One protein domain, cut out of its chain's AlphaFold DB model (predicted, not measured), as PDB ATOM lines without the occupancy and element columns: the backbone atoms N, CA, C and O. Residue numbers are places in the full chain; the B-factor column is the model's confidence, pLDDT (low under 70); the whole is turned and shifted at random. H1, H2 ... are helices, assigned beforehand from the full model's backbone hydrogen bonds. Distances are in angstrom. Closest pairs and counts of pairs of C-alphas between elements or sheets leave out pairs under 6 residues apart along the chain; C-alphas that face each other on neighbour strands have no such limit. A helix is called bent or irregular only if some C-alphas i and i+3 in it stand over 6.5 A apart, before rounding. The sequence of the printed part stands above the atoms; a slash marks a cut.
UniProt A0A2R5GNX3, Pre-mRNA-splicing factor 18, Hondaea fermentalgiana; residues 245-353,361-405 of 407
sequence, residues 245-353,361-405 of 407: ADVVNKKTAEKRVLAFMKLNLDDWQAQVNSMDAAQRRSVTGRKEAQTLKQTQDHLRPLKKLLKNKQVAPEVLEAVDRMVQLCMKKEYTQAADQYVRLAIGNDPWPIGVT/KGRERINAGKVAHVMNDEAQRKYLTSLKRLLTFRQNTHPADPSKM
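This is residues 245 to 353 and 361 to 405 of the 407 residues of the protein "Pre-mRNA-splicing factor 18" of Hondaea fermentalgiana (UniProt A0A2R5GNX3). What is the overall picture? H5, H6 and H9 make an up-and-down bundle, each running against the one before, and the H2 and H4a pair crosses it steeply. H3 lies at one far end, and the loops with H7 reach out at the other. What builds it? The printed part has 154 residues with nine named helices, H1 to H9 in order, and no named strand: all helix. It is compact, with a radius of gyration of the C-alphas of 17.4 A, spanning 61 by 41 by 36 A.

What does H2, residues 253 to 274, touch? Its residues 256 to 260 touch H1, residues 245 to 248, with C-alphas of Val 247 and Arg 256 closest, 5.1 A apart. H4, residues 283 to 308, was assigned as one helix by its hydrogen bonds but is bent, C-alphas 298 and 301 being 6.7 A apart; H2 residues 265 to 272 touch arm H4a, residues 283 to 298, opposite ways at a shallow tilt of 22 degrees, closest C-alphas Val 272 and Ala 289, 6.7 A. How do the bundle helices stand? H5, residues 313 to 327, and H6, residues 331 to 343, form a hairpin at a shallow tilt of 19 degrees, closest C-alphas Met 322 and Ala 334, 4.7 A. H6 touches H9, residues 378 to 397, opposite ways at 9 degrees, closest C-alphas Tyr 331 and Gln 395, 7.1 A. Are the backbones complete? Every O i to N i+4 pair is within hydrogen-bond range in H4a, H5, H6 and H9, but 16 of 18 in H2.

Where are the anchors? H2 begins at C-alpha 253 (163.305, 103.827, 138.063) and H9 ends at C-alpha 397 (179.532, 120.645, 134.049). How long are they? H2 spans 31.3 A and H9 28.9 A.

Is anything missing? Residues 354 to 360 are not printed, and C-alphas 353 and 361 are 13.9 A apart. Where is confidence low? Thirty-eight residues are under 70, among them 362 to 375.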
ATOM      1  N   ALA A 245     171.546 113.412 145.069       57.56
ATOM      2  CA  ALA A 245     171.037 112.486 146.084       57.56
ATOM      3  C   ALA A 245     169.507 112.272 146.001       57.56
ATOM      4  O   ALA A 245     169.040 111.132 146.091       57.56
ATOM      5  N   ASP A 246     168.709 113.320 145.746       59.38
ATOM      6  CA  ASP A 246     167.255 113.200 145.531       59.38
ATOM      7  C   ASP A 246     166.895 112.395 144.271       59.38
ATOM      8  O   ASP A 246     165.754 111.936 144.134       59.38
ATOM      9  N   VAL A 247     167.814 112.259 143.312       61.78
ATOM     10  CA  VAL A 247     167.640 111.419 142.121       61.78
ATOM     11  C   VAL A 247     167.897 109.948 142.473       61.78
ATOM     12  O   VAL A 247     167.070 109.110 142.102       61.78
ATOM     13  N   VAL A 248     168.935 109.633 143.268       59.84
ATOM     14  CA  VAL A 248     169.220 108.257 143.737       59.84
ATOM     15  C   VAL A 248     168.053 107.732 144.571       59.84
ATOM     16  O   VAL A 248     167.529 106.650 144.300       59.84
ATOM     17  N   ASN A 249     167.598 108.534 145.540       58.53
ATOM     18  CA  ASN A 249     166.689 108.109 146.611       58.53
ATOM     19  C   ASN A 249     165.228 107.870 146.161       58.53
ATOM     20  O   ASN A 249     164.347 107.553 146.966       58.53
ATOM     21  N   LYS A 250     164.920 108.023 144.866       69.00
ATOM     22  CA  LYS A 250     163.583 107.749 144.319       69.00
ATOM     23  C   LYS A 250     163.385 106.246 144.097       69.00
ATOM     24  O   LYS A 250     163.933 105.669 143.167       69.00
ATOM     25  N   LYS A 251     162.489 105.649 144.895       62.88
ATOM     26  CA  LYS A 251     162.106 104.214 144.911       62.88
ATOM     27  C   LYS A 251     161.593 103.605 143.587       62.88
ATOM     28  O   LYS A 251     161.161 102.460 143.577       62.88
ATOM     29  N   THR A 252     161.550 104.341 142.479       81.69
ATOM     30  CA  THR A 252     161.054 103.834 141.187       81.69
ATOM     31  C   THR A 252     161.949 104.362 140.075       81.69
ATOM     32  O   THR A 252     162.101 105.581 139.977       81.69
ATOM     33  N   ALA A 253     162.472 103.476 139.221       79.94
ATOM     34  CA  ALA A 253     163.305 103.827 138.063       79.94
ATOM     35  C   ALA A 253     162.673 104.954 137.222       79.94
ATOM     36  O   ALA A 253     163.288 105.988 136.983       79.94
ATOM     37  N   GLU A 254     161.373 104.837 136.924       83.12
ATOM     38  CA  GLU A 254     160.572 105.857 136.228       83.12
ATOM     39  C   GLU A 254     160.730 107.263 136.845       83.12
ATOM     40  O   GLU A 254     160.895 108.267 136.152       83.12
ATOM     41  N   LYS A 255     160.687 107.345 138.180       85.00
ATOM     42  CA  LYS A 255     160.754 108.603 138.936       85.00
ATOM     43  C   LYS A 255     162.186 109.125 139.036       85.00
ATOM     44  O   LYS A 255     162.359 110.345 139.039       85.00
ATOM     45  N   ARG A 256     163.184 108.239 139.113       85.44
ATOM     46  CA  ARG A 256     164.615 108.578 139.081       85.44
ATOM     47  C   ARG A 256     165.002 109.161 137.724       85.44
ATOM     48  O   ARG A 256     165.446 110.305 137.677       85.44
ATOM     49  N   VAL A 257     164.688 108.472 136.627       85.75
ATOM     50  CA  VAL A 257     164.909 108.957 135.253       85.75
ATOM     51  C   VAL A 257     164.170 110.285 135.002       85.75
ATOM     52  O   VAL A 257     164.767 111.242 134.506       85.75
ATOM     53  N   LEU A 258     162.903 110.419 135.426       86.56
ATOM     54  CA  LEU A 258     162.162 111.694 135.351       86.56
ATOM     55  C   LEU A 258     162.773 112.830 136.187       86.56
ATOM     56  O   LEU A 258     162.556 113.995 135.850       86.56
ATOM     57  N   ALA A 259     163.461 112.524 137.288       87.12
ATOM     58  CA  ALA A 259     164.129 113.521 138.120       87.12
ATOM     59  C   ALA A 259     165.463 113.951 137.503       87.12
ATOM     60  O   ALA A 259     165.679 115.149 137.347       87.12
ATOM     61  N   PHE A 260     166.281 112.991 137.062       87.75
ATOM     62  CA  PHE A 260     167.523 113.239 136.329       87.75
ATOM     63  C   PHE A 260     167.277 114.117 135.095       87.75
ATOM     64  O   PHE A 260     167.905 115.162 134.942       87.75
ATOM     65  N   MET A 261     166.298 113.757 134.255       88.62
ATOM     66  CA  MET A 261     165.944 114.539 133.063       88.62
ATOM     67  C   MET A 261     165.451 115.957 133.367       88.62
ATOM     68  O   MET A 261     165.460 116.786 132.466       88.62
ATOM     69  N   LYS A 262     164.939 116.234 134.573       89.50
ATOM     70  CA  LYS A 262     164.561 117.598 134.968       89.50
ATOM     71  C   LYS A 262     165.783 118.373 135.418       89.50
ATOM     72  O   LYS A 262     166.086 119.362 134.775       89.50
ATOM     73  N   LEU A 263     166.516 117.840 136.398       88.31
ATOM     74  CA  LEU A 263     167.731 118.443 136.943       88.31
ATOM     75  C   LEU A 263     168.673 118.922 135.829       88.31
ATOM     76  O   LEU A 263     168.903 120.113 135.700       88.31
ATOM     77  N   ASN A 264     169.067 118.026 134.919       87.88
ATOM     78  CA  ASN A 264     169.964 118.366 133.808       87.88
ATOM     79  C   ASN A 264     169.414 119.453 132.863       87.88
ATOM     80  O   ASN A 264     170.185 120.199 132.270       87.88
ATOM     81  N   LEU A 265     168.093 119.522 132.659       90.00
ATOM     82  CA  LEU A 265     167.486 120.546 131.803       90.00
ATOM     83  C   LEU A 265     167.338 121.881 132.524       90.00
ATOM     84  O   LEU A 265     167.465 122.914 131.873       90.00
ATOM     85  N   ASP A 266     167.058 121.850 133.823       89.75
ATOM     86  CA  ASP A 266     166.951 123.034 134.664       89.75
ATOM     87  C   ASP A 266     168.359 123.650 134.854       89.75
ATOM     88  O   ASP A 266     168.517 124.855 134.672       89.75
ATOM     89  N   ASP A 267     169.396 122.823 135.048       89.19
ATOM     90  CA  ASP A 267     170.816 123.216 135.084       89.19
ATOM     91  C   ASP A 267     171.300 123.782 133.733       89.19
ATOM     92  O   ASP A 267     171.919 124.846 133.682       89.19
ATOM     93  N   TRP A 268     170.980 123.127 132.607       89.88
ATOM     94  CA  TRP A 268     171.342 123.638 131.275       89.88
ATOM     95  C   TRP A 268     170.598 124.936 130.938       89.88
ATOM     96  O   TRP A 268     171.179 125.872 130.386       89.88
ATOM     97  N   GLN A 269     169.324 125.044 131.326       91.12
ATOM     98  CA  GLN A 269     168.574 126.290 131.211       91.12
ATOM     99  C   GLN A 269     169.190 127.388 132.087       91.12
ATOM    100  O   GLN A 269     169.301 128.520 131.618       91.12
ATOM    101  N   ALA A 270     169.642 127.072 133.304       89.44
ATOM    102  CA  ALA A 270     170.351 128.009 134.169       89.44
ATOM    103  C   ALA A 270     171.664 128.490 133.532       89.44
ATOM    104  O   ALA A 270     171.888 129.697 133.495       89.44
ATOM    105  N   GLN A 271     172.467 127.600 132.934       87.12
ATOM    106  CA  GLN A 271     173.700 127.991 132.240       87.12
ATOM    107  C   GLN A 271     173.421 128.901 131.029       87.12
ATOM    108  O   GLN A 271     174.027 129.960 130.893       87.12
ATOM    109  N   VAL A 272     172.448 128.558 130.175       86.19
ATOM    110  CA  VAL A 272     172.063 129.410 129.027       86.19
ATOM    111  C   VAL A 272     171.456 130.747 129.485       86.19
ATOM    112  O   VAL A 272     171.564 131.756 128.779       86.19
ATOM    113  N   ASN A 273     170.852 130.792 130.678       87.50
ATOM    114  CA  ASN A 273     170.350 132.016 131.306       87.50
ATOM    115  C   ASN A 273     171.469 132.857 131.959       87.50
ATOM    116  O   ASN A 273     171.362 134.083 131.945       87.50
ATOM    117  N   SER A 274     172.542 132.242 132.471       85.38
ATOM    118  CA  SER A 274     173.695 132.945 133.058       85.38
ATOM    119  C   SER A 274     174.709 133.441 132.023       85.38
ATOM    120  O   SER A 274     175.486 134.339 132.329       85.38
ATOM    121  N   MET A 275     174.711 132.891 130.803       78.19
ATOM    122  CA  MET A 275     175.489 133.441 129.684       78.19
ATOM    123  C   MET A 275     175.094 134.893 129.387       78.19
ATOM    124  O   MET A 275     173.907 135.236 129.385       78.19
ATOM    125  N   ASP A 276     176.081 135.731 129.075       77.00
ATOM    126  CA  ASP A 276     175.852 137.153 128.823       77.00
ATOM    127  C   ASP A 276     174.928 137.407 127.610       77.00
ATOM    128  O   ASP A 276     174.841 136.621 126.656       77.00
ATOM    129  N   ALA A 277     174.229 138.544 127.625       75.31
ATOM    130  CA  ALA A 277     173.306 138.951 126.577       75.31
ATOM    131  C   ALA A 277     173.974 139.138 125.199       75.31
ATOM    132  O   ALA A 277     173.287 138.956 124.188       75.31
ATOM    133  N   ALA A 278     175.270 139.462 125.121       76.38
ATOM    134  CA  ALA A 278     176.022 139.481 123.864       76.38
ATOM    135  C   ALA A 278     176.340 138.057 123.379       76.38
ATOM    136  O   ALA A 278     176.082 137.730 122.217       76.38
ATOM    137  N   GLN A 279     176.796 137.166 124.269       79.25
ATOM    138  CA  GLN A 279     177.054 135.759 123.930       79.25
ATOM    139  C   GLN A 279     175.775 135.027 123.496       79.25
ATOM    140  O   GLN A 279     175.795 134.291 122.508       79.25
ATOM    141  N   ARG A 280     174.628 135.301 124.135       77.44
ATOM    142  CA  ARG A 280     173.313 134.762 123.732       77.44
ATOM    143  C   ARG A 280     172.872 135.224 122.335       77.44
ATOM    144  O   ARG A 280     172.160 134.495 121.646       77.44
ATOM    145  N   ARG A 281     173.295 136.417 121.893       79.25
ATOM    146  CA  ARG A 281     173.069 136.925 120.521       79.25
ATOM    147  C   ARG A 281     174.081 136.383 119.508       79.25
ATOM    148  O   ARG A 281     173.786 136.404 118.308       79.25
ATOM    149  N   SER A 282     175.233 135.878 119.949       88.19
ATOM    150  CA  SER A 282     176.208 135.210 119.080       88.19
ATOM    151  C   SER A 282     175.598 133.993 118.372       88.19
ATOM    152  O   SER A 282     174.587 133.430 118.802       88.19
ATOM    153  N   VAL A 283     176.210 133.576 117.263       87.25
ATOM    154  CA  VAL A 283     175.798 132.381 116.509       87.25
ATOM    155  C   VAL A 283     175.897 131.128 117.388       87.25
ATOM    156  O   VAL A 283     175.012 130.277 117.327       87.25
ATOM    157  N   THR A 284     176.919 131.041 118.243       85.75
ATOM    158  CA  THR A 284     177.121 129.921 119.176       85.75
ATOM    159  C   THR A 284     176.013 129.860 120.231       85.75
ATOM    160  O   THR A 284     175.299 128.862 120.293       85.75
ATOM    161  N   GLY A 285     175.748 130.958 120.952       86.31
ATOM    162  CA  GLY A 285     174.670 131.008 121.951       86.31
ATOM    163  C   GLY A 285     173.271 130.783 121.356       86.31
ATOM    164  O   GLY A 285     172.434 130.123 121.970       86.31
ATOM    165  N   ARG A 286     173.021 131.239 120.116       87.38
ATOM    166  CA  ARG A 286     171.787 130.905 119.379       87.38
ATOM    167  C   ARG A 286     171.678 129.409 119.064       87.38
ATOM    168  O   ARG A 286     170.604 128.840 119.261       87.38
ATOM    169  N   LYS A 287     172.763 128.764 118.614       89.69
ATOM    170  CA  LYS A 287     172.809 127.308 118.368       89.69
ATOM    171  C   LYS A 287     172.593 126.511 119.657       89.69
ATOM    172  O   LYS A 287     171.827 125.549 119.647       89.69
ATOM    173  N   GLU A 288     173.204 126.915 120.765       86.56
ATOM    174  CA  GLU A 288     173.046 126.261 122.072       86.56
ATOM    175  C   GLU A 288     171.614 126.389 122.604       86.56
ATOM    176  O   GLU A 288     170.987 125.376 122.914       86.56
ATOM    177  N   ALA A 289     171.040 127.597 122.601       88.88
ATOM    178  CA  ALA A 289     169.650 127.821 123.004       88.88
ATOM    179  C   ALA A 289     168.646 127.051 122.116       88.88
ATOM    180  O   ALA A 289     167.664 126.492 122.614       88.88
ATOM    181  N   GLN A 290     168.903 126.962 120.806       92.50
ATOM    182  CA  GLN A 290     168.111 126.136 119.890       92.50
ATOM    183  C   GLN A 290     168.251 124.639 120.207       92.50
ATOM    184  O   GLN A 290     167.250 123.918 120.212       92.50
ATOM    185  N   THR A 291     169.466 124.171 120.504       92.12
ATOM    186  CA  THR A 291     169.753 122.768 120.847       92.12
ATOM    187  C   THR A 291     169.089 122.373 122.166       92.12
ATOM    188  O   THR A 291     168.481 121.301 122.246       92.12
ATOM    189  N   LEU A 292     169.110 123.254 123.171       90.88
ATOM    190  CA  LEU A 292     168.379 123.091 124.428       90.88
ATOM    191  C   LEU A 292     166.869 122.970 124.172       90.88
ATOM    192  O   LEU A 292     166.251 122.003 124.620       90.88
ATOM    193  N   LYS A 293     166.280 123.875 123.377       92.62
ATOM    194  CA  LYS A 293     164.848 123.826 123.031       92.62
ATOM    195  C   LYS A 293     164.458 122.529 122.309       92.62
ATOM    196  O   LYS A 293     163.501 121.873 122.715       92.62
ATOM    197  N   GLN A 294     165.231 122.106 121.304       93.12
ATOM    198  CA  GLN A 294     165.036 120.810 120.634       93.12
ATOM    199  C   GLN A 294     165.067 119.646 121.634       93.12
ATOM    200  O   GLN A 294     164.199 118.778 121.603       93.12
ATOM    201  N   THR A 295     166.042 119.647 122.545       93.12
ATOM    202  CA  THR A 295     166.207 118.603 123.570       93.12
ATOM    203  C   THR A 295     165.005 118.580 124.526       93.12
ATOM    204  O   THR A 295     164.487 117.509 124.845       93.12
ATOM    205  N   GLN A 296     164.484 119.744 124.933       92.44
ATOM    206  CA  GLN A 296     163.261 119.845 125.741       92.44
ATOM    207  C   GLN A 296     162.031 119.272 125.016       92.44
ATOM    208  O   GLN A 296     161.265 118.519 125.631       92.44
ATOM    209  N   ASP A 297     161.855 119.588 123.730       92.56
ATOM    210  CA  ASP A 297     160.731 119.109 122.918       92.56
ATOM    211  C   ASP A 297     160.820 117.599 122.639       92.56
ATOM    212  O   ASP A 297     159.833 116.883 122.818       92.56
ATOM    213  N   HIS A 298     162.001 117.073 122.297       91.94
ATOM    214  CA  HIS A 298     162.232 115.639 122.077       91.94
ATOM    215  C   HIS A 298     162.082 114.788 123.348       91.94
ATOM    216  O   HIS A 298     161.657 113.637 123.271       91.94
ATOM    217  N   LEU A 299     162.357 115.345 124.532       89.81
ATOM    218  CA  LEU A 299     162.115 114.666 125.812       89.81
ATOM    219  C   LEU A 299     160.655 114.787 126.289       89.81
ATOM    220  O   LEU A 299     160.270 114.145 127.269       89.81
ATOM    221  N   ARG A 300     159.809 115.591 125.630       89.94
ATOM    222  CA  ARG A 300     158.409 115.808 126.034       89.94
ATOM    223  C   ARG A 300     157.513 114.568 125.850       89.94
ATOM    224  O   ARG A 300     156.729 114.316 126.770       89.94
ATOM    225  N   PRO A 301     157.611 113.772 124.762       89.62
ATOM    226  CA  PRO A 301     156.939 112.475 124.647       89.62
ATOM    227  C   PRO A 301     157.419 111.486 125.712       89.62
ATOM    228  O   PRO A 301     156.598 110.921 126.429       89.62
ATOM    229  N   LEU A 302     158.738 111.361 125.903       85.06
ATOM    230  CA  LEU A 302     159.335 110.475 126.905       85.06
ATOM    231  C   LEU A 302     158.827 110.810 128.323       85.06
ATOM    232  O   LEU A 302     158.323 109.944 129.037       85.06
ATOM    233  N   LYS A 303     158.809 112.097 128.699       87.81
ATOM    234  CA  LYS A 303     158.232 112.581 129.970       87.81
ATOM    235  C   LYS A 303     156.726 112.308 130.136       87.81
ATOM    236  O   LYS A 303     156.242 112.403 131.265       87.81
ATOM    237  N   LYS A 304     155.972 112.027 129.065       88.75
ATOM    238  CA  LYS A 304     154.576 111.549 129.136       88.75
ATOM    239  C   LYS A 304     154.536 110.026 129.293       88.75
ATOM    240  O   LYS A 304     153.885 109.541 130.211       88.75
ATOM    241  N   LEU A 305     155.295 109.293 128.478       84.88
ATOM    242  CA  LEU A 305     155.380 107.828 128.519       84.88
ATOM    243  C   LEU A 305     155.814 107.305 129.903       84.88
ATOM    244  O   LEU A 305     155.170 106.400 130.429       84.88
ATOM    245  N   LEU A 306     156.812 107.930 130.549       84.69
ATOM    246  CA  LEU A 306     157.227 107.573 131.920       84.69
ATOM    247  C   LEU A 306     156.190 107.920 133.003       84.69
ATOM    248  O   LEU A 306     156.217 107.322 134.071       84.69
ATOM    249  N   LYS A 307     155.285 108.882 132.772       86.38
ATOM    250  CA  LYS A 307     154.176 109.151 133.711       86.38
ATOM    251  C   LYS A 307     153.072 108.107 133.586       86.38
ATOM    252  O   LYS A 307     152.474 107.743 134.591       86.38
ATOM    253  N   ASN A 308     152.829 107.648 132.360       87.81
ATOM    254  CA  ASN A 308     151.794 106.671 132.031       87.81
ATOM    255  C   ASN A 308     152.267 105.217 132.196       87.81
ATOM    256  O   ASN A 308     151.458 104.311 132.047       87.81
ATOM    257  N   LYS A 309     153.559 104.993 132.482       82.12
ATOM    258  CA  LYS A 309     154.200 103.668 132.583       82.12
ATOM    259  C   LYS A 309     154.113 102.821 131.304       82.12
ATOM    260  O   LYS A 309     154.012 101.603 131.359       82.12
ATOM    261  N   GLN A 310     154.155 103.477 130.146       82.12
ATOM    262  CA  GLN A 310     154.018 102.845 128.822       82.12
ATOM    263  C   GLN A 310     155.360 102.689 128.081       82.12
ATOM    264  O   GLN A 310     155.383 102.504 126.869       82.12
ATOM    265  N   VAL A 311     156.490 102.813 128.783       78.12
ATOM    266  CA  VAL A 311     157.827 102.583 128.210       78.12
ATOM    267  C   VAL A 311     158.129 101.085 128.247       78.12
ATOM    268  O   VAL A 311     157.831 100.432 129.244       78.12
ATOM    269  N   ALA A 312     158.745 100.550 127.189       81.31
ATOM    270  CA  ALA A 312     159.222  99.169 127.175       81.31
ATOM    271  C   ALA A 312     160.181  98.914 128.361       81.31
ATOM    272  O   ALA A 312     161.061  99.746 128.608       81.31
ATOM    273  N   PRO A 313     160.040  97.795 129.098       79.88
ATOM    274  CA  PRO A 313     160.797  97.564 130.331       79.88
ATOM    275  C   PRO A 313     162.310  97.519 130.089       79.88
ATOM    276  O   PRO A 313     163.058  98.106 130.863       79.88
ATOM    277  N   GLU A 314     162.748  96.927 128.973       82.88
ATOM    278  CA  GLU A 314     164.152  96.875 128.542       82.88
ATOM    279  C   GLU A 314     164.760  98.280 128.367       82.88
ATOM    280  O   GLU A 314     165.813  98.589 128.923       82.88
ATOM    281  N   VAL A 315     164.052  99.174 127.665       83.50
ATOM    282  CA  VAL A 315     164.483 100.566 127.455       83.50
ATOM    283  C   VAL A 315     164.494 101.343 128.773       83.50
ATOM    284  O   VAL A 315     165.419 102.115 129.029       83.50
ATOM    285  N   LEU A 316     163.490 101.142 129.633       85.00
ATOM    286  CA  LEU A 316     163.432 101.785 130.948       85.00
ATOM    287  C   LEU A 316     164.604 101.353 131.840       85.00
ATOM    288  O   LEU A 316     165.214 102.202 132.491       85.00
ATOM    289  N   GLU A 317     164.926 100.061 131.859       86.06
ATOM    290  CA  GLU A 317     166.037  99.520 132.637       86.06
ATOM    291  C   GLU A 317     167.387 100.007 132.097       86.06
ATOM    292  O   GLU A 317     168.228 100.467 132.868       86.06
ATOM    293  N   ALA A 318     167.579  99.995 130.774       85.06
ATOM    294  CA  ALA A 318     168.796 100.502 130.148       85.06
ATOM    295  C   ALA A 318     169.013 102.000 130.431       85.06
ATOM    296  O   ALA A 318     170.135 102.402 130.745       85.06
ATOM    297  N   VAL A 319     167.953 102.817 130.396       86.69
ATOM    298  CA  VAL A 319     168.032 104.248 130.732       86.69
ATOM    299  C   VAL A 319     168.230 104.476 132.240       86.69
ATOM    300  O   VAL A 319     168.983 105.380 132.602       86.69
ATOM    301  N   ASP A 320     167.642 103.672 133.137       88.75
ATOM    302  CA  ASP A 320     167.943 103.770 134.579       88.75
ATOM    303  C   ASP A 320     169.395 103.361 134.871       88.75
ATOM    304  O   ASP A 320     170.067 104.059 135.628       88.75
ATOM    305  N   ARG A 321     169.924 102.318 134.210       87.75
ATOM    306  CA  ARG A 321     171.350 101.947 134.277       87.75
ATOM    307  C   ARG A 321     172.255 103.085 133.794       87.75
ATOM    308  O   ARG A 321     173.190 103.439 134.506       87.75
ATOM    309  N   MET A 322     171.953 103.711 132.651       87.81
ATOM    310  CA  MET A 322     172.680 104.905 132.187       87.81
ATOM    311  C   MET A 322     172.666 106.017 133.242       87.81
ATOM    312  O   MET A 322     173.718 106.555 133.569       87.81
ATOM    313  N   VAL A 323     171.497 106.338 133.810       87.38
ATOM    314  CA  VAL A 323     171.370 107.368 134.855       87.38
ATOM    315  C   VAL A 323     172.200 107.013 136.091       87.38
ATOM    316  O   VAL A 323     172.924 107.872 136.582       87.38
ATOM    317  N   GLN A 324     172.170 105.767 136.565       86.62
ATOM    318  CA  GLN A 324     172.995 105.333 137.700       86.62
ATOM    319  C   GLN A 324     174.505 105.484 137.418       86.62
ATOM    320  O   GLN A 324     175.241 105.935 138.295       86.62
ATOM    321  N   LEU A 325     174.963 105.174 136.201       85.12
ATOM    322  CA  LEU A 325     176.363 105.350 135.787       85.12
ATOM    323  C   LEU A 325     176.768 106.833 135.700       85.12
ATOM    324  O   LEU A 325     177.854 107.195 136.156       85.12
ATOM    325  N   CYS A 326     175.875 107.721 135.237       82.38
ATOM    326  CA  CYS A 326     176.093 109.175 135.297       82.38
ATOM    327  C   CYS A 326     176.356 109.660 136.730       82.38
ATOM    328  O   CYS A 326     177.198 110.525 136.949       82.38
ATOM    329  N   MET A 327     175.631 109.111 137.708       80.75
ATOM    330  CA  MET A 327     175.720 109.513 139.118       80.75
ATOM    331  C   MET A 327     176.987 108.976 139.792       80.75
ATOM    332  O   MET A 327     177.570 109.641 140.645       80.75
ATOM    333  N   LYS A 328     177.482 107.817 139.337       81.44
ATOM    334  CA  LYS A 328     178.821 107.300 139.667       81.44
ATOM    335  C   LYS A 328     179.965 108.042 138.958       81.44
ATOM    336  O   LYS A 328     181.124 107.753 139.238       81.44
ATOM    337  N   LYS A 329     179.656 109.000 138.069       80.75
ATOM    338  CA  LYS A 329     180.605 109.719 137.197       80.75
ATOM    339  C   LYS A 329     181.362 108.812 136.208       80.75
ATOM    340  O   LYS A 329     182.473 109.127 135.791       80.75
ATOM    341  N   GLU A 330     180.760 107.691 135.813       84.88
ATOM    342  CA  GLU A 330     181.331 106.723 134.863       84.88
ATOM    343  C   GLU A 330     180.761 106.961 133.454       84.88
ATOM    344  O   GLU A 330     179.982 106.162 132.925       84.88
ATOM    345  N   TYR A 331     181.116 108.096 132.838       83.19
ATOM    346  CA  TYR A 331     180.510 108.531 131.571       83.19
ATOM    347  C   TYR A 331     180.833 107.595 130.396       83.19
ATOM    348  O   TYR A 331     179.961 107.360 129.560       83.19
ATOM    349  N   THR A 332     182.028 106.994 130.366       85.19
ATOM    350  CA  THR A 332     182.413 105.982 129.362       85.19
ATOM    351  C   THR A 332     181.468 104.775 129.377       85.19
ATOM    352  O   THR A 332     180.944 104.384 128.335       85.19
ATOM    353  N   GLN A 333     181.165 104.230 130.562       85.56
ATOM    354  CA  GLN A 333     180.225 103.110 130.708       85.56
ATOM    355  C   GLN A 333     178.784 103.532 130.385       85.56
ATOM    356  O   GLN A 333     178.041 102.781 129.751       85.56
ATOM    357  N   ALA A 334     178.378 104.748 130.773       87.31
ATOM    358  CA  ALA A 334     177.060 105.285 130.431       87.31
ATOM    359  C   ALA A 334     176.870 105.446 128.907       87.31
ATOM    360  O   ALA A 334     175.765 105.242 128.398       87.31
ATOM    361  N   ALA A 335     177.935 105.779 128.170       86.06
ATOM    362  CA  ALA A 335     177.906 105.869 126.713       86.06
ATOM    363  C   ALA A 335     177.944 104.502 126.019       86.06
ATOM    364  O   ALA A 335     177.244 104.325 125.026       86.06
ATOM    365  N   ASP A 336     178.697 103.531 126.536       87.81
ATOM    366  CA  ASP A 336     178.644 102.146 126.051       87.81
ATOM    367  C   ASP A 336     177.228 101.565 126.239       87.81
ATOM    368  O   ASP A 336     176.623 101.058 125.295       87.81
ATOM    369  N   GLN A 337     176.606 101.783 127.402       87.50
ATOM    370  CA  GLN A 337     175.204 101.419 127.634       87.50
ATOM    371  C   GLN A 337     174.231 102.150 126.679       87.50
ATOM    372  O   GLN A 337     173.248 101.547 126.241       87.50
ATOM    373  N   TYR A 338     174.509 103.405 126.296       87.31
ATOM    374  CA  TYR A 338     173.770 104.105 125.234       87.31
ATOM    375  C   TYR A 338     173.960 103.447 123.861       87.31
ATOM    376  O   TYR A 338     172.981 103.273 123.137       87.31
ATOM    377  N   VAL A 339     175.191 103.081 123.488       86.06
ATOM    378  CA  VAL A 339     175.494 102.435 122.200       86.06
ATOM    379  C   VAL A 339     174.795 101.081 122.118       86.06
ATOM    380  O   VAL A 339     174.066 100.848 121.158       86.06
ATOM    381  N   ARG A 340     174.901 100.247 123.158       84.81
ATOM    382  CA  ARG A 340     174.197  98.956 123.259       84.81
ATOM    383  C   ARG A 340     172.680  99.097 123.120       84.81
ATOM    384  O   ARG A 340     172.054  98.259 122.486       84.81
ATOM    385  N   LEU A 341     172.091 100.160 123.674       82.75
ATOM    386  CA  LEU A 341     170.659 100.446 123.540       82.75
ATOM    387  C   LEU A 341     170.287 100.972 122.142       82.75
ATOM    388  O   LEU A 341     169.232 100.627 121.622       82.75
ATOM    389  N   ALA A 342     171.128 101.815 121.540       79.25
ATOM    390  CA  ALA A 342     170.864 102.451 120.250       79.25
ATOM    391  C   ALA A 342     171.062 101.505 119.055       79.25
ATOM    392  O   ALA A 342     170.257 101.509 118.129       79.25
ATOM    393  N   ILE A 343     172.141 100.724 119.080       77.94
ATOM    394  CA  ILE A 343     172.635  99.877 117.983       77.94
ATOM    395  C   ILE A 343     172.318  98.391 118.211       77.94
ATOM    396  O   ILE A 343     172.254  97.634 117.246       77.94
ATOM    397  N   GLY A 344     172.066  97.976 119.455       73.88
ATOM    398  CA  GLY A 344     171.994  96.565 119.832       73.88
ATOM    399  C   GLY A 344     173.385  95.943 119.994       73.88
ATOM    400  O   GLY A 344     174.401  96.634 120.014       73.88
ATOM    401  N   ASN A 345     173.427  94.613 120.091       70.25
ATOM    402  CA  ASN A 345     174.664  93.825 119.987       70.25
ATOM    403  C   ASN A 345     174.883  93.315 118.545       70.25
ATOM    404  O   ASN A 345     175.578  92.325 118.319       70.25
ATOM    405  N   ASP A 346     174.208  93.930 117.573       62.12
ATOM    406  CA  ASP A 346     174.192  93.476 116.191       62.12
ATOM    407  C   ASP A 346     175.366  94.106 115.418       62.12
ATOM    408  O   ASP A 346     175.517  95.329 115.417       62.12
ATOM    409  N   PRO A 347     176.203  93.309 114.722       59.66
ATOM    410  CA  PRO A 347     177.396  93.816 114.036       59.66
ATOM    411  C   PRO A 347     177.091  94.715 112.822       59.66
ATOM    412  O   PRO A 347     178.007  95.315 112.266       59.66
ATOM    413  N   TRP A 348     175.822  94.818 112.405       63.59
ATOM    414  CA  TRP A 348     175.377  95.572 111.226       63.59
ATOM    415  C   TRP A 348     174.088  96.373 111.526       63.59
ATOM    416  O   TRP A 348     173.017  96.020 111.033       63.59
ATOM    417  N   PRO A 349     174.148  97.450 112.337       54.25
ATOM    418  CA  PRO A 349     172.952  98.163 112.817       54.25
ATOM    419  C   PRO A 349     172.224  98.990 111.753       54.25
ATOM    420  O   PRO A 349     171.034  99.280 111.881       54.25
ATOM    421  N   ILE A 350     172.945  99.405 110.713       63.84
ATOM    422  CA  ILE A 350     172.401 100.102 109.550       63.84
ATOM    423  C   ILE A 350     172.486  99.100 108.405       63.84
ATOM    424  O   ILE A 350     173.585  98.753 107.973       63.84
ATOM    425  N   GLY A 351     171.330  98.592 107.969       62.88
ATOM    426  CA  GLY A 351     171.248  97.521 106.976       62.88
ATOM    427  C   GLY A 351     172.028  97.856 105.703       62.88
ATOM    428  O   GLY A 351     171.826  98.907 105.094       62.88
ATOM    429  N   VAL A 352     172.932  96.959 105.304       68.44
ATOM    430  CA  VAL A 352     173.815  97.170 104.151       68.44
ATOM    431  C   VAL A 352     173.078  96.798 102.865       68.44
ATOM    432  O   VAL A 352     173.064  95.639 102.445       68.44
ATOM    433  N   THR A 353     172.476  97.787 102.207       64.06
ATOM    434  CA  THR A 353     171.849  97.605 100.892       64.06
ATOM    435  C   THR A 353     172.916  97.460  99.802       64.06
ATOM    436  O   THR A 353     173.566  98.435  99.438       64.06
ATOM    437  N   LYS A 361     174.205  84.542  98.186       70.06
ATOM    438  CA  LYS A 361     173.209  83.924  99.095       70.06
ATOM    439  C   LYS A 361     173.365  84.293 100.585       70.06
ATOM    440  O   LYS A 361     172.408  84.233 101.343       70.06
ATOM    441  N   GLY A 362     174.554  84.715 101.025       65.38
ATOM    442  CA  GLY A 362     174.774  85.232 102.384       65.38
ATOM    443  C   GLY A 362     174.208  86.638 102.656       65.38
ATOM    444  O   GLY A 362     174.079  87.007 103.819       65.38
ATOM    445  N   ARG A 363     173.867  87.425 101.623       64.94
ATOM    446  CA  ARG A 363     173.380  88.814 101.752       64.94
ATOM    447  C   ARG A 363     171.962  88.896 102.304       64.94
ATOM    448  O   ARG A 363     171.686  89.781 103.107       64.94
ATOM    449  N   GLU A 364     171.092  87.956 101.948       63.84
ATOM    450  CA  GLU A 364     169.721  87.894 102.471       63.84
ATOM    451  C   GLU A 364     169.709  87.809 104.002       63.84
ATOM    452  O   GLU A 364     168.928  88.497 104.646       63.84
ATOM    453  N   ARG A 365     170.651  87.068 104.603       64.19
ATOM    454  CA  ARG A 365     170.803  86.960 106.068       64.19
ATOM    455  C   ARG A 365     171.332  88.229 106.750       64.19
ATOM    456  O   ARG A 365     171.239  88.323 107.967       64.19
ATOM    457  N   ILE A 366     171.890  89.176 105.992       60.00
ATOM    458  CA  ILE A 366     172.306  90.506 106.476       60.00
ATOM    459  C   ILE A 366     171.152  91.510 106.308       60.00
ATOM    460  O   ILE A 366     170.993  92.417 107.118       60.00
ATOM    461  N   ASN A 367     170.322  91.328 105.277       55.44
ATOM    462  CA  ASN A 367     169.157  92.165 104.991       55.44
ATOM    463  C   ASN A 367     167.944  91.806 105.884       55.44
ATOM    464  O   ASN A 367     167.180  92.672 106.308       55.44
ATOM    465  N   ALA A 368     167.771  90.521 106.205       55.75
ATOM    466  CA  ALA A 368     166.629  90.000 106.944       55.75
ATOM    467  C   ALA A 368     166.827  90.028 108.474       55.75
ATOM    468  O   ALA A 368     167.190  89.034 109.100       55.75
ATOM    469  N   GLY A 369     166.432  91.144 109.093       55.81
ATOM    470  CA  GLY A 369     165.573  91.029 110.280       55.81
ATOM    471  C   GLY A 369     166.200  91.096 111.678       55.81
ATOM    472  O   GLY A 369     165.575  90.605 112.615       55.81
ATOM    473  N   LYS A 370     167.352  91.750 111.866       50.72
ATOM    474  CA  LYS A 370     167.795  92.232 113.196       50.72
ATOM    475  C   LYS A 370     168.251  93.694 113.174       50.72
ATOM    476  O   LYS A 370     169.368  94.044 113.527       50.72
ATOM    477  N   VAL A 371     167.340  94.568 112.753       50.06
ATOM    478  CA  VAL A 371     167.470  96.010 113.004       50.06
ATOM    479  C   VAL A 371     167.034  96.269 114.445       50.06
ATOM    480  O   VAL A 371     165.912  95.915 114.815       50.06
ATOM    481  N   ALA A 372     167.906  96.871 115.256       57.88
ATOM    482  CA  ALA A 372     167.626  97.145 116.663       57.88
ATOM    483  C   ALA A 372     166.313  97.932 116.834       57.88
ATOM    484  O   ALA A 372     166.112  98.987 116.224       57.88
ATOM    485  N   HIS A 373     165.422  97.417 117.689       60.12
ATOM    486  CA  HIS A 373     164.043  97.901 117.843       60.12
ATOM    487  C   HIS A 373     163.958  99.407 118.156       60.12
ATOM    488  O   HIS A 373     163.046 100.094 117.695       60.12
ATOM    489  N   VAL A 374     164.956  99.925 118.875       66.81
ATOM    490  CA  VAL A 374     165.119 101.335 119.243       66.81
ATOM    491  C   VAL A 374     165.377 102.258 118.044       66.81
ATOM    492  O   VAL A 374     164.901 103.395 118.038       66.81
ATOM    493  N   MET A 375     166.115 101.813 117.021       65.06
ATOM    494  CA  MET A 375     166.417 102.656 115.857       65.06
ATOM    495  C   MET A 375     165.271 102.715 114.845       65.06
ATOM    496  O   MET A 375     165.265 103.633 114.024       65.06
ATOM    497  N   ASN A 376     164.308 101.793 114.910       73.00
ATOM    498  CA  ASN A 376     163.151 101.761 114.012       73.00
ATOM    499  C   ASN A 376     162.099 102.841 114.350       73.00
ATOM    500  O   ASN A 376     161.410 103.336 113.462       73.00
ATOM    501  N   ASP A 377     161.989 103.242 115.621       83.06
ATOM    502  CA  ASP A 377     161.065 104.296 116.051       83.06
ATOM    503  C   ASP A 377     161.768 105.664 116.117       83.06
ATOM    504  O   ASP A 377     162.634 105.940 116.954       83.06
ATOM    505  N   GLU A 378     161.344 106.564 115.236       83.38
ATOM    506  CA  GLU A 378     161.851 107.930 115.126       83.38
ATOM    507  C   GLU A 378     161.604 108.774 116.396       83.38
ATOM    508  O   GLU A 378     162.387 109.677 116.709       83.38
ATOM    509  N   ALA A 379     160.560 108.479 117.183       83.81
ATOM    510  CA  ALA A 379     160.357 109.110 118.486       83.81
ATOM    511  C   ALA A 379     161.392 108.626 119.517       83.81
ATOM    512  O   ALA A 379     161.859 109.430 120.333       83.81
ATOM    513  N   GLN A 380     161.787 107.349 119.451       83.69
ATOM    514  CA  GLN A 380     162.797 106.755 120.335       83.69
ATOM    515  C   GLN A 380     164.191 107.277 120.017       83.69
ATOM    516  O   GLN A 380     164.874 107.799 120.904       83.69
ATOM    517  N   ARG A 381     164.557 107.281 118.733       86.56
ATOM    518  CA  ARG A 381     165.798 107.888 118.235       86.56
ATOM    519  C   ARG A 381     165.961 109.341 118.704       86.56
ATOM    520  O   ARG A 381     167.033 109.720 119.187       86.56
ATOM    521  N   LYS A 382     164.893 110.148 118.630       90.06
ATOM    522  CA  LYS A 382     164.879 111.551 119.094       90.06
ATOM    523  C   LYS A 382     165.107 111.702 120.598       90.06
ATOM    524  O   LYS A 382     165.939 112.528 120.995       90.06
ATOM    525  N   TYR A 383     164.414 110.935 121.448       88.31
ATOM    526  CA  TYR A 383     164.627 111.054 122.895       88.31
ATOM    527  C   TYR A 383     165.977 110.471 123.337       88.31
ATOM    528  O   TYR A 383     166.599 111.042 124.228       88.31
ATOM    529  N   LEU A 384     166.484 109.418 122.689       87.81
ATOM    530  CA  LEU A 384     167.800 108.843 122.992       87.81
ATOM    531  C   LEU A 384     168.938 109.785 122.608       87.81
ATOM    532  O   LEU A 384     169.810 110.059 123.429       87.81
ATOM    533  N   THR A 385     168.878 110.377 121.414       88.81
ATOM    534  CA  THR A 385     169.828 111.420 120.992       88.81
ATOM    535  C   THR A 385     169.817 112.592 121.984       88.81
ATOM    536  O   THR A 385     170.861 113.146 122.323       88.81
ATOM    537  N   SER A 386     168.639 112.933 122.514       91.44
ATOM    538  CA  SER A 386     168.475 113.973 123.537       91.44
ATOM    539  C   SER A 386     169.043 113.562 124.901       91.44
ATOM    540  O   SER A 386     169.658 114.389 125.566       91.44
ATOM    541  N   LEU A 387     168.918 112.292 125.302       88.06
ATOM    542  CA  LEU A 387     169.580 111.752 126.496       88.06
ATOM    543  C   LEU A 387     171.111 111.774 126.353       88.06
ATOM    544  O   LEU A 387     171.784 112.182 127.296       88.06
ATOM    545  N   LYS A 388     171.665 111.445 125.174       88.25
ATOM    546  CA  LYS A 388     173.108 111.599 124.903       88.25
ATOM    547  C   LYS A 388     173.555 113.062 125.014       88.25
ATOM    548  O   LYS A 388     174.586 113.324 125.619       88.25
ATOM    549  N   ARG A 389     172.771 114.024 124.505       89.75
ATOM    550  CA  ARG A 389     173.065 115.463 124.684       89.75
ATOM    551  C   ARG A 389     173.138 115.849 126.166       89.75
ATOM    552  O   ARG A 389     174.061 116.561 126.545       89.75
ATOM    553  N   LEU A 390     172.222 115.349 127.004       88.25
ATOM    554  CA  LEU A 390     172.273 115.573 128.458       88.25
ATOM    555  C   LEU A 390     173.478 114.887 129.127       88.25
ATOM    556  O   LEU A 390     174.047 115.455 130.052       88.25
ATOM    557  N   LEU A 391     173.897 113.708 128.655       85.31
ATOM    558  CA  LEU A 391     175.103 113.023 129.139       85.31
ATOM    559  C   LEU A 391     176.363 113.866 128.884       85.31
ATOM    560  O   LEU A 391     177.111 114.149 129.817       85.31
ATOM    561  N   THR A 392     176.560 114.321 127.641       86.69
ATOM    562  CA  THR A 392     177.688 115.190 127.259       86.69
ATOM    563  C   THR A 392     177.638 116.538 127.986       86.69
ATOM    564  O   THR A 392     178.674 117.050 128.403       86.69
ATOM    565  N   PHE A 393     176.440 117.091 128.199       84.88
ATOM    566  CA  PHE A 393     176.254 118.288 129.018       84.88
ATOM    567  C   PHE A 393     176.744 118.067 130.460       84.88
ATOM    568  O   PHE A 393     177.606 118.810 130.932       84.88
ATOM    569  N   ARG A 394     176.272 117.003 131.132       80.62
ATOM    570  CA  ARG A 394     176.656 116.668 132.516       80.62
ATOM    571  C   ARG A 394     178.168 116.486 132.664       80.62
ATOM    572  O   ARG A 394     178.733 116.969 133.639       80.62
ATOM    573  N   GLN A 395     178.812 115.833 131.694       81.12
ATOM    574  CA  GLN A 395     180.264 115.642 131.657       81.12
ATOM    575  C   GLN A 395     181.032 116.973 131.627       81.12
ATOM    576  O   GLN A 395     182.049 117.097 132.303       81.12
ATOM    577  N   ASN A 396     180.547 117.969 130.877       78.56
ATOM    578  CA  ASN A 396     181.171 119.294 130.807       78.56
ATOM    579  C   ASN A 396     180.981 120.094 132.112       78.56
ATOM    580  O   ASN A 396     181.888 120.789 132.559       78.56
ATOM    581  N   THR A 397     179.816 119.977 132.762       69.31
ATOM    582  CA  THR A 397     179.532 120.645 134.049       69.31
ATOM    583  C   THR A 397     180.208 119.960 135.246       69.31
ATOM    584  O   THR A 397     180.528 120.614 136.239       69.31
ATOM    585  N   HIS A 398     180.423 118.646 135.175       67.38
ATOM    586  CA  HIS A 398     181.049 117.841 136.224       67.38
ATOM    587  C   HIS A 398     182.121 116.915 135.629       67.38
ATOM    588  O   HIS A 398     181.856 115.715 135.447       67.38
ATOM    589  N   PRO A 399     183.330 117.435 135.350       64.94
ATOM    590  CA  PRO A 399     184.452 116.600 134.944       64.94
ATOM    591  C   PRO A 399     184.741 115.522 136.001       64.94
ATOM    592  O   PRO A 399     184.581 115.726 137.209       64.94
ATOM    593  N   ALA A 400     185.135 114.352 135.511       58.59
ATOM    594  CA  ALA A 400     185.569 113.204 136.299       58.59
ATOM    595  C   ALA A 400     187.037 112.899 135.969       58.59
ATOM    596  O   ALA A 400     187.664 113.643 135.216       58.59
ATOM    597  N   ASP A 401     187.575 111.799 136.501       55.50
ATOM    598  CA  ASP A 401     188.897 111.302 136.104       55.50
ATOM    599  C   ASP A 401     188.988 111.212 134.566       55.50
ATOM    600  O   ASP A 401     188.029 110.738 133.942       55.50
ATOM    601  N   PRO A 402     190.111 111.603 133.933       62.12
ATOM    602  CA  PRO A 402     190.216 111.660 132.472       62.12
ATOM    603  C   PRO A 402     189.910 110.312 131.797       62.12
ATOM    604  O   PRO A 402     189.311 110.282 130.727       62.12
ATOM    605  N   SER A 403     190.205 109.189 132.460       61.19
ATOM    606  CA  SER A 403     189.900 107.827 131.988       61.19
ATOM    607  C   SER A 403     188.404 107.465 131.968       61.19
ATOM    608  O   SER A 403     188.030 106.440 131.399       61.19
ATOM    609  N   LYS A 404     187.538 108.257 132.616       62.31
ATOM    610  CA  LYS A 404     186.076 108.042 132.712       62.31
ATOM    611  C   LYS A 404     185.270 109.040 131.873       62.31
ATOM    612  O   LYS A 404     184.037 109.016 131.912       62.31
ATOM    613  N   MET A 405     185.955 109.929 131.156       61.97
ATOM    614  CA  MET A 405     185.364 110.915 130.257       61.97
ATOM    615  C   MET A 405     185.209 110.345 128.843       61.97
ATOM    616  O   MET A 405     185.967 109.478 128.415       61.97
TER     617      MET A 405